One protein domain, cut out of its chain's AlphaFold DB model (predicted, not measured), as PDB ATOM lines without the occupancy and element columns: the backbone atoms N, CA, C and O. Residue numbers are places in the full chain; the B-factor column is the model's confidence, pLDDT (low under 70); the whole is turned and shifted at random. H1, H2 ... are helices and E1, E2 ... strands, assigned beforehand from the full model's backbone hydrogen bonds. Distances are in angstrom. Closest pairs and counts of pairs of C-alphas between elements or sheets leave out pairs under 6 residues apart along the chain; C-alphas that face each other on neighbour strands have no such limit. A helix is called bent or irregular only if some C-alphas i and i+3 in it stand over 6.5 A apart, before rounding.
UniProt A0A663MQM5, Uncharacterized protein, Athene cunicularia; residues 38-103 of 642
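Overview. This is residues 38 to 103 of the 642 residues of an uncharacterized protein of Athene cunicularia (UniProt A0A663MQM5). A long, sharply bent hairpin of two strands, E1 and E2, has one helix, H1, by the end where its turn lies. From the hairpin's other end a long link arches back to H1, with residues 74 to 80 sticking out, and hairpin and link make an open frame. The 66 printed residues hold two named strands and then one named helix, in the order E1, E2, H1; the two-stranded sheet is antiparallel and the class is mixed, helices and strands. The whole is loose, with a radius of gyration of the C-alphas of 15.4 A, and elongated, spanning 50 by 26 by 17 A.

Along the chain. E1 is residues 38 to 49, 25.5 A long from C-alpha 38 at (163.234, 119.217, 144.391); it bends by 88 degrees at Gln 42. E2 is residues 58 to 72, 27.8 A long, from C-alpha 58 at (172.059, 102.704, 130.753); it bends by 104 degrees at Leu 69. H1 is residues 85 to 103, 26.7 A long, ending with C-alpha 103 at (172.232, 87.953, 114.981).

Arrangement. E1 and E2 form a hairpin, antiparallel, with 173 degrees between their directions. N 40 and O 67 are 2.8 A apart and N 62 and O 45 are 3.0 A apart, both within hydrogen-bond range. E2 and H1 have 2 pairs of C-alphas within 8 A; the closest are those of Glu 58 and Ile 91, 7.0 A apart. E1 and H1 are near each other, with 7 pairs of C-alphas within 10 A. In H1 every O i to N i+4 pair is within hydrogen-bond range.

Size, cuts and confidence. The two C-alphas farthest apart, those of Pro 70 and Asn 103, are 50.4 A apart. The printed part has no cut. The link from E1 to E2 is short, with 8 residues; that from E2 to H1 is long, with 12, and its residues 74 to 80 stand free. The mean pLDDT of the printed part is 91.7, and no printed residue is under 70.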
ATOM      1  N   ILE A  38     164.192 120.309 144.599       90.81
ATOM      2  CA  ILE A  38     163.234 119.217 144.391       90.81
ATOM      3  C   ILE A  38     162.567 119.414 143.027       90.81
ATOM      4  O   ILE A  38     162.014 120.480 142.754       90.81
ATOM      5  N   ILE A  39     162.589 118.374 142.196       92.56
ATOM      6  CA  ILE A  39     161.947 118.357 140.880       92.56
ATOM      7  C   ILE A  39     160.852 117.286 140.894       92.56
ATOM      8  O   ILE A  39     161.125 116.128 141.208       92.56
ATOM      9  N   ILE A  40     159.625 117.672 140.552       94.19
ATOM     10  CA  ILE A  40     158.489 116.768 140.351       94.19
ATOM     11  C   ILE A  40     158.373 116.502 138.851       94.19
ATOM     12  O   ILE A  40     158.085 117.418 138.083       94.19
ATOM     13  N   LEU A  41     158.592 115.258 138.426       95.44
ATOM     14  CA  LEU A  41     158.416 114.845 137.033       95.44
ATOM     15  C   LEU A  41     156.925 114.557 136.796       95.44
ATOM     16  O   LEU A  41     156.411 113.569 137.311       95.44
ATOM     17  N   GLN A  42     156.228 115.414 136.045       94.81
ATOM     18  CA  GLN A  42     154.798 115.234 135.754       94.81
ATOM     19  C   GLN A  42     154.576 114.282 134.576       94.81
ATOM     20  O   GLN A  42     153.695 113.430 134.620       94.81
ATOM     21  N   LYS A  43     155.397 114.411 133.528       95.25
ATOM     22  CA  LYS A  43     155.317 113.584 132.320       95.25
ATOM     23  C   LYS A  43     156.714 113.125 131.928       95.25
ATOM     24  O   LYS A  43     157.501 113.906 131.388       95.25
ATOM     25  N   TYR A  44     157.027 111.867 132.218       96.69
ATOM     26  CA  TYR A  44     158.322 111.248 131.934       96.69
ATOM     27  C   TYR A  44     158.157 109.830 131.386       96.69
ATOM     28  O   TYR A  44     157.126 109.191 131.581       96.69
ATOM     29  N   THR A  45     159.191 109.326 130.718       96.94
ATOM     30  CA  THR A  45     159.287 107.931 130.272       96.94
ATOM     31  C   THR A  45     160.657 107.364 130.623       96.94
ATOM     32  O   THR A  45     161.665 108.076 130.582       96.94
ATOM     33  N   VAL A  46     160.698 106.074 130.962       96.31
ATOM     34  CA  VAL A  46     161.949 105.326 131.134       96.31
ATOM     35  C   VAL A  46     162.418 104.856 129.760       96.31
ATOM     36  O   VAL A  46     161.669 104.203 129.037       96.31
ATOM     37  N   CYS A  47     163.657 105.174 129.405       95.19
ATOM     38  CA  CYS A  47     164.270 104.804 128.138       95.19
ATOM     39  C   CYS A  47     165.513 103.945 128.389       95.19
ATOM     40  O   CYS A  47     166.291 104.218 129.300       95.19
ATOM     41  N   PHE A  48     165.708 102.915 127.566       96.06
ATOM     42  CA  PHE A  48     166.943 102.133 127.534       96.06
ATOM     43  C   PHE A  48     167.892 102.719 126.482       96.06
ATOM     44  O   PHE A  48     167.461 103.078 125.383       96.06
ATOM     45  N   ARG A  49     169.177 102.829 126.819       95.12
ATOM     46  CA  ARG A  49     170.266 103.146 125.895       95.12
ATOM     47  C   ARG A  49     171.024 101.857 125.587       95.12
ATOM     48  O   ARG A  49     171.397 101.131 126.507       95.12
ATOM     49  N   GLU A  50     171.180 101.563 124.298       93.38
ATOM     50  CA  GLU A  50     171.888 100.378 123.828       93.38
ATOM     51  C   GLU A  50     173.219 100.773 123.178       93.38
ATOM     52  O   GLU A  50     173.259 101.347 122.088       93.38
ATOM     53  N   GLU A  51     174.310 100.397 123.834       92.69
ATOM     54  CA  GLU A  51     175.680 100.615 123.393       92.69
ATOM     55  C   GLU A  51     176.342  99.298 122.958       92.69
ATOM     56  O   GLU A  51     175.943  98.195 123.336       92.69
ATOM     57  N   ALA A  52     177.433  99.401 122.192       89.81
ATOM     58  CA  ALA A  52     178.242  98.243 121.796       89.81
ATOM     59  C   ALA A  52     178.911  97.518 122.987       89.81
ATOM     60  O   ALA A  52     179.396  96.400 122.831       89.81
ATOM     61  N   ARG A  53     178.943  98.149 124.168       92.00
ATOM     62  CA  ARG A  53     179.475  97.604 125.421       92.00
ATOM     63  C   ARG A  53     178.403  97.614 126.499       92.00
ATOM     64  O   ARG A  53     177.740  98.627 126.716       92.00
ATOM     65  N   LEU A  54     178.305  96.509 127.227       91.75
ATOM     66  CA  LEU A  54     177.358  96.329 128.322       91.75
ATOM     67  C   LEU A  54     177.577  97.344 129.463       91.75
ATOM     68  O   LEU A  54     176.616  97.828 130.051       91.75
ATOM     69  N   GLU A  55     178.832  97.681 129.771       91.25
ATOM     70  CA  GLU A  55     179.191  98.615 130.852       91.25
ATOM     71  C   GLU A  55     178.693 100.052 130.625       91.25
ATOM     72  O   GLU A  55     178.478 100.778 131.609       91.25
ATOM     73  N   ASP A  56     178.543 100.425 129.348       93.19
ATOM     74  CA  ASP A  56     178.171 101.759 128.866       93.19
ATOM     75  C   ASP A  56     176.651 101.891 128.620       93.19
ATOM     76  O   ASP A  56     176.147 103.010 128.557       93.19
ATOM     77  N   CYS A  57     175.917 100.770 128.539       94.62
ATOM     78  CA  CYS A  57     174.454 100.752 128.448       94.62
ATOM     79  C   CYS A  57     173.812 101.290 129.740       94.62
ATOM     80  O   CYS A  57     174.234 100.955 130.853       94.62
ATOM     81  N   GLU A  58     172.741 102.076 129.613       96.50
ATOM     82  CA  GLU A  58     172.059 102.704 130.753       96.50
ATOM     83  C   GLU A  58     170.542 102.830 130.555       96.50
ATOM     84  O   GLU A  58     170.048 103.036 129.448       96.50
ATOM     85  N   PHE A  59     169.786 102.787 131.650       97.12
ATOM     86  CA  PHE A  59     168.456 103.382 131.707       97.12
ATOM     87  C   PHE A  59     168.558 104.872 132.039       97.12
ATOM     88  O   PHE A  59     169.274 105.280 132.957       97.12
ATOM     89  N   TYR A  60     167.790 105.685 131.325       95.56
ATOM     90  CA  TYR A  60     167.671 107.123 131.544       95.56
ATOM     91  C   TYR A  60     166.201 107.548 131.505       95.56
ATOM     92  O   TYR A  60     165.351 106.851 130.951       95.56
ATOM     93  N   LEU A  61     165.888 108.691 132.116       95.62
ATOM     94  CA  LEU A  61     164.553 109.284 132.050       95.62
ATOM     95  C   LEU A  61     164.546 110.387 130.995       95.62
ATOM     96  O   LEU A  61     165.336 111.328 131.087       95.62
ATOM     97  N   THR A  62     163.620 110.327 130.039       94.38
ATOM     98  CA  THR A  62     163.245 111.514 129.260       94.38
ATOM     99  C   THR A  62     162.030 112.153 129.908       94.38
ATOM    100  O   THR A  62     161.037 111.474 130.163       94.38
ATOM    101  N   THR A  63     162.098 113.453 130.181       92.81
ATOM    102  CA  THR A  63     161.016 114.206 130.829       92.81
ATOM    103  C   THR A  63     160.510 115.274 129.871       92.81
ATOM    104  O   THR A  63     161.303 116.056 129.356       92.81
ATOM    105  N   GLN A  64     159.202 115.285 129.631       92.12
ATOM    106  CA  GLN A  64     158.512 116.269 128.792       92.12
ATOM    107  C   GLN A  64     157.988 117.442 129.630       92.12
ATOM    108  O   GLN A  64     157.980 118.573 129.160       92.12
ATOM    109  N   GLN A  65     157.576 117.179 130.876       92.31
ATOM    110  CA  GLN A  65     156.990 118.175 131.771       92.31
ATOM    111  C   GLN A  65     157.421 117.918 133.220       92.31
ATOM    112  O   GLN A  65     157.336 116.786 133.709       92.31
ATOM    113  N   PHE A  66     157.883 118.964 133.907       94.69
ATOM    114  CA  PHE A  66     158.274 118.919 135.314       94.69
ATOM    115  C   PHE A  66     158.041 120.258 136.016       94.69
ATOM    116  O   PHE A  66     158.080 121.314 135.389       94.69
ATOM    117  N   ILE A  67     157.865 120.204 137.337       92.44
ATOM    118  CA  ILE A  67     157.796 121.375 138.219       92.44
ATOM    119  C   ILE A  67     159.035 121.387 139.111       92.44
ATOM    120  O   ILE A  67     159.404 120.368 139.698       92.44
ATOM    121  N   VAL A  68     159.669 122.551 139.239       92.69
ATOM    122  CA  VAL A  68     160.780 122.788 140.168       92.69
ATOM    123  C   VAL A  68     160.215 123.471 141.406       92.69
ATOM    124  O   VAL A  68     159.660 124.562 141.305       92.69
ATOM    125  N   LEU A  69     160.354 122.853 142.578       91.19
ATOM    126  CA  LEU A  69     159.952 123.501 143.825       91.19
ATOM    127  C   LEU A  69     161.018 124.525 144.259       91.19
ATOM    128  O   LEU A  69     162.213 124.268 144.093       91.19
ATOM    129  N   PRO A  70     160.625 125.648 144.892       84.75
ATOM    130  CA  PRO A  70     161.570 126.643 145.409       84.75
ATOM    131  C   PRO A  70     162.382 126.143 146.617       84.75
ATOM    132  O   PRO A  70     163.322 126.809 147.042       84.75
ATOM    133  N   MET A  71     162.028 124.985 147.184       83.38
ATOM    134  CA  MET A  71     162.719 124.382 148.321       83.38
ATOM    135  C   MET A  71     164.018 123.691 147.883       83.38
ATOM    136  O   MET A  71     164.002 122.653 147.213       83.38
ATOM    137  N   GLU A  72     165.137 124.257 148.320       84.88
ATOM    138  CA  GLU A  72     166.467 123.664 148.208       84.88
ATOM    139  C   GLU A  72     166.707 122.636 149.332       84.88
ATOM    140  O   GLU A  72     166.248 122.798 150.464       84.88
ATOM    141  N   ARG A  73     167.417 121.551 149.015       82.62
ATOM    142  CA  ARG A  73     167.821 120.478 149.932       82.62
ATOM    143  C   ARG A  73     169.322 120.247 149.829       82.62
ATOM    144  O   ARG A  73     169.894 120.325 148.747       82.62
ATOM    145  N   GLN A  74     169.955 119.862 150.936       82.56
ATOM    146  CA  GLN A  74     171.355 119.441 150.911       82.56
ATOM    147  C   GLN A  74     171.555 118.276 149.929       82.56
ATOM    148  O   GLN A  74     170.807 117.296 149.940       82.56
ATOM    149  N   ARG A  75     172.590 118.372 149.088       81.12
ATOM    150  CA  ARG A  75     172.964 117.314 148.146       81.12
ATOM    151  C   ARG A  75     173.409 116.059 148.897       81.12
ATOM    152  O   ARG A  75     174.507 116.022 149.442       81.12
ATOM    153  N   ILE A  76     172.583 115.018 148.862       82.38
ATOM    154  CA  ILE A  76     172.970 113.667 149.276       82.38
ATOM    155  C   ILE A  76     173.752 113.019 148.126       82.38
ATOM    156  O   ILE A  76     173.338 113.097 146.966       82.38
ATOM    157  N   GLU A  77     174.878 112.374 148.429       83.19
ATOM    158  CA  GLU A  77     175.647 111.611 147.441       83.19
ATOM    159  C   GLU A  77     175.012 110.236 147.202       83.19
ATOM    160  O   GLU A  77     175.437 109.219 147.743       83.19
ATOM    161  N   SER A  78     173.956 110.208 146.388       83.94
ATOM    162  CA  SER A  78     173.325 108.962 145.959       83.94
ATOM    163  C   SER A  78     174.199 108.169 144.977       83.94
ATOM    164  O   SER A  78     174.940 108.718 144.150       83.94
ATOM    165  N   SER A  79     174.080 106.842 145.052       87.06
ATOM    166  CA  SER A  79     174.603 105.919 144.046       87.06
ATOM    167  C   SER A  79     173.884 106.103 142.700       87.06
ATOM    168  O   SER A  79     172.772 106.623 142.618       87.06
ATOM    169  N   ASN A  80     174.528 105.679 141.609       90.25
ATOM    170  CA  ASN A  80     173.870 105.615 140.306       90.25
ATOM    171  C   ASN A  80     172.954 104.380 140.271       90.25
ATOM    172  O   ASN A  80     173.463 103.265 140.379       90.25
ATOM    173  N   GLY A  81     171.645 104.564 140.067       92.06
ATOM    174  CA  GLY A  81     170.675 103.463 139.960       92.06
ATOM    175  C   GLY A  81     171.033 102.432 138.882       92.06
ATOM    176  O   GLY A  81     170.831 101.240 139.078       92.06
ATOM    177  N   ASN A  82     171.716 102.841 137.806       94.38
ATOM    178  CA  ASN A  82     172.243 101.921 136.785       94.38
ATOM    179  C   ASN A  82     173.359 100.979 137.276       94.38
ATOM    180  O   ASN A  82     173.873 100.182 136.492       94.38
ATOM    181  N   LYS A  83     173.783 101.080 138.541       92.88
ATOM    182  CA  LYS A  83     174.724 100.158 139.192       92.88
ATOM    183  C   LYS A  83     174.074  99.365 140.341       92.88
ATOM    184  O   LYS A  83     174.773  98.632 141.033       92.88
ATOM    185  N   GLU A  84     172.753  99.458 140.514       95.81
ATOM    186  CA  GLU A  84     171.974  98.505 141.315       95.81
ATOM    187  C   GLU A  84     171.992  97.116 140.636       95.81
ATOM    188  O   GLU A  84     171.862  97.050 139.408       95.81
ATOM    189  N   PRO A  85     172.130  95.996 141.377       94.94
ATOM    190  CA  PRO A  85     172.178  94.656 140.784       94.94
ATOM    191  C   PRO A  85     170.938  94.308 139.945       94.94
ATOM    192  O   PRO A  85     171.093  93.764 138.853       94.94
ATOM    193  N   SER A  86     169.733  94.667 140.396       97.00
ATOM    194  CA  SER A  86     168.464  94.404 139.695       97.00
ATOM    195  C   SER A  86     168.408  95.122 138.341       97.00
ATOM    196  O   SER A  86     168.101  94.523 137.307       97.00
ATOM    197  N   VAL A  87     168.784  96.405 138.325       96.44
ATOM    198  CA  VAL A  87     168.845  97.226 137.108       96.44
ATOM    199  C   VAL A  87     169.935  96.708 136.166       96.44
ATOM    200  O   VAL A  87     169.689  96.537 134.974       96.44
ATOM    201  N   MET A  88     171.112  96.360 136.693       95.56
ATOM    202  CA  MET A  88     172.216  95.758 135.933       95.56
ATOM    203  C   MET A  88     171.836  94.403 135.309       95.56
ATOM    204  O   MET A  88     172.235  94.107 134.183       95.56
ATOM    205  N   GLN A  89     171.034  93.585 135.997       96.88
ATOM    206  CA  GLN A  89     170.483  92.347 135.441       96.88
ATOM    207  C   GLN A  89     169.513  92.632 134.285       96.88
ATOM    208  O   GLN A  89     169.579  91.953 133.259       96.88
ATOM    209  N   LYS A  90     168.673  93.669 134.390       97.38
ATOM    210  CA  LYS A  90     167.753  94.055 133.309       97.38
ATOM    211  C   LYS A  90     168.465  94.685 132.106       97.38
ATOM    212  O   LYS A  90     168.086  94.402 130.974       97.38
ATOM    213  N   ILE A  91     169.538  95.453 132.329       96.81
ATOM    214  CA  ILE A  91     170.437  95.946 131.268       96.81
ATOM    215  C   ILE A  91     171.047  94.758 130.501       96.81
ATOM    216  O   ILE A  91     170.978  94.722 129.274       96.81
ATOM    217  N   LYS A  92     171.567  93.745 131.215       95.69
ATOM    218  CA  LYS A  92     172.089  92.501 130.616       95.69
ATOM    219  C   LYS A  92     171.040  91.761 129.787       95.69
ATOM    220  O   LYS A  92     171.342  91.341 128.676       95.69
ATOM    221  N   GLU A  93     169.823  91.610 130.307       96.31
ATOM    222  CA  GLU A  93     168.718  90.949 129.601       96.31
ATOM    223  C   GLU A  93     168.380  91.659 128.280       96.31
ATOM    224  O   GLU A  93     168.312  91.014 127.234       96.31
ATOM    225  N   LEU A  94     168.208  92.988 128.306       95.50
ATOM    226  CA  LEU A  94     167.868  93.765 127.111       95.50
ATOM    227  C   LEU A  94     168.996  93.760 126.071       95.50
ATOM    228  O   LEU A  94     168.714  93.602 124.885       95.50
ATOM    229  N   TRP A  95     170.254  93.867 126.506       95.00
ATOM    230  CA  TRP A  95     171.429  93.837 125.630       95.00
ATOM    231  C   TRP A  95     171.653  92.457 124.987       95.00
ATOM    232  O   TRP A  95     171.932  92.351 123.794       95.00
ATOM    233  N   LEU A  96     171.446  91.366 125.733       93.94
ATOM    234  CA  LEU A  96     171.464  90.014 125.160       93.94
ATOM    235  C   LEU A  96     170.299  89.797 124.182       93.94
ATOM    236  O   LEU A  96     170.477  89.152 123.150       93.94
ATOM    237  N   ARG A  97     169.120  90.367 124.460       92.88
ATOM    238  CA  ARG A  97     167.950  90.287 123.573       92.88
ATOM    239  C   ARG A  97     168.140  91.078 122.275       92.88
ATOM    240  O   ARG A  97     167.744  90.589 121.219       92.88
ATOM    241  N   SER A  98     168.752  92.260 122.324       88.88
ATOM    242  CA  SER A  98     169.061  93.043 121.122       88.88
ATOM    243  C   SER A  98     170.179  92.402 120.296       88.88
ATOM    244  O   SER A  98     170.081  92.382 119.070       88.88
ATOM    245  N   LEU A  99     171.185  91.788 120.932       87.88
ATOM    246  CA  LEU A  99     172.168  90.948 120.242       87.88
ATOM    247  C   LEU A  99     171.520  89.727 119.581       87.88
ATOM    248  O   LEU A  99     171.823  89.449 118.423       87.88
ATOM    249  N   ALA A 100     170.613  89.021 120.263       85.25
ATOM    250  CA  ALA A 100     169.894  87.891 119.677       85.25
ATOM    251  C   ALA A 100     169.062  88.314 118.453       85.25
ATOM    252  O   ALA A 100     169.088  87.628 117.436       85.25
ATOM    253  N   LEU A 101     168.399  89.475 118.510       83.31
ATOM    254  CA  LEU A 101     167.658  90.040 117.379       83.31
ATOM    255  C   LEU A 101     168.581  90.448 116.214       83.31
ATOM    256  O   LEU A 101     168.262  90.177 115.063       83.31
ATOM    257  N   LYS A 102     169.743  91.051 116.498       79.06
ATOM    258  CA  LYS A 102     170.731  91.469 115.479       79.06
ATOM    259  C   LYS A 102     171.477  90.308 114.818       79.06
ATOM    260  O   LYS A 102     171.975  90.475 113.710       79.06
ATOM    261  N   ASN A 103     171.583  89.164 115.495       75.44
ATOM    262  CA  ASN A 103     172.232  87.953 114.981       75.44
ATOM    263  C   ASN A 103     171.229  86.892 114.491       75.44
ATOM    264  O   ASN A 103     171.646  85.843 113.999       75.44
TER     265      ASN A 103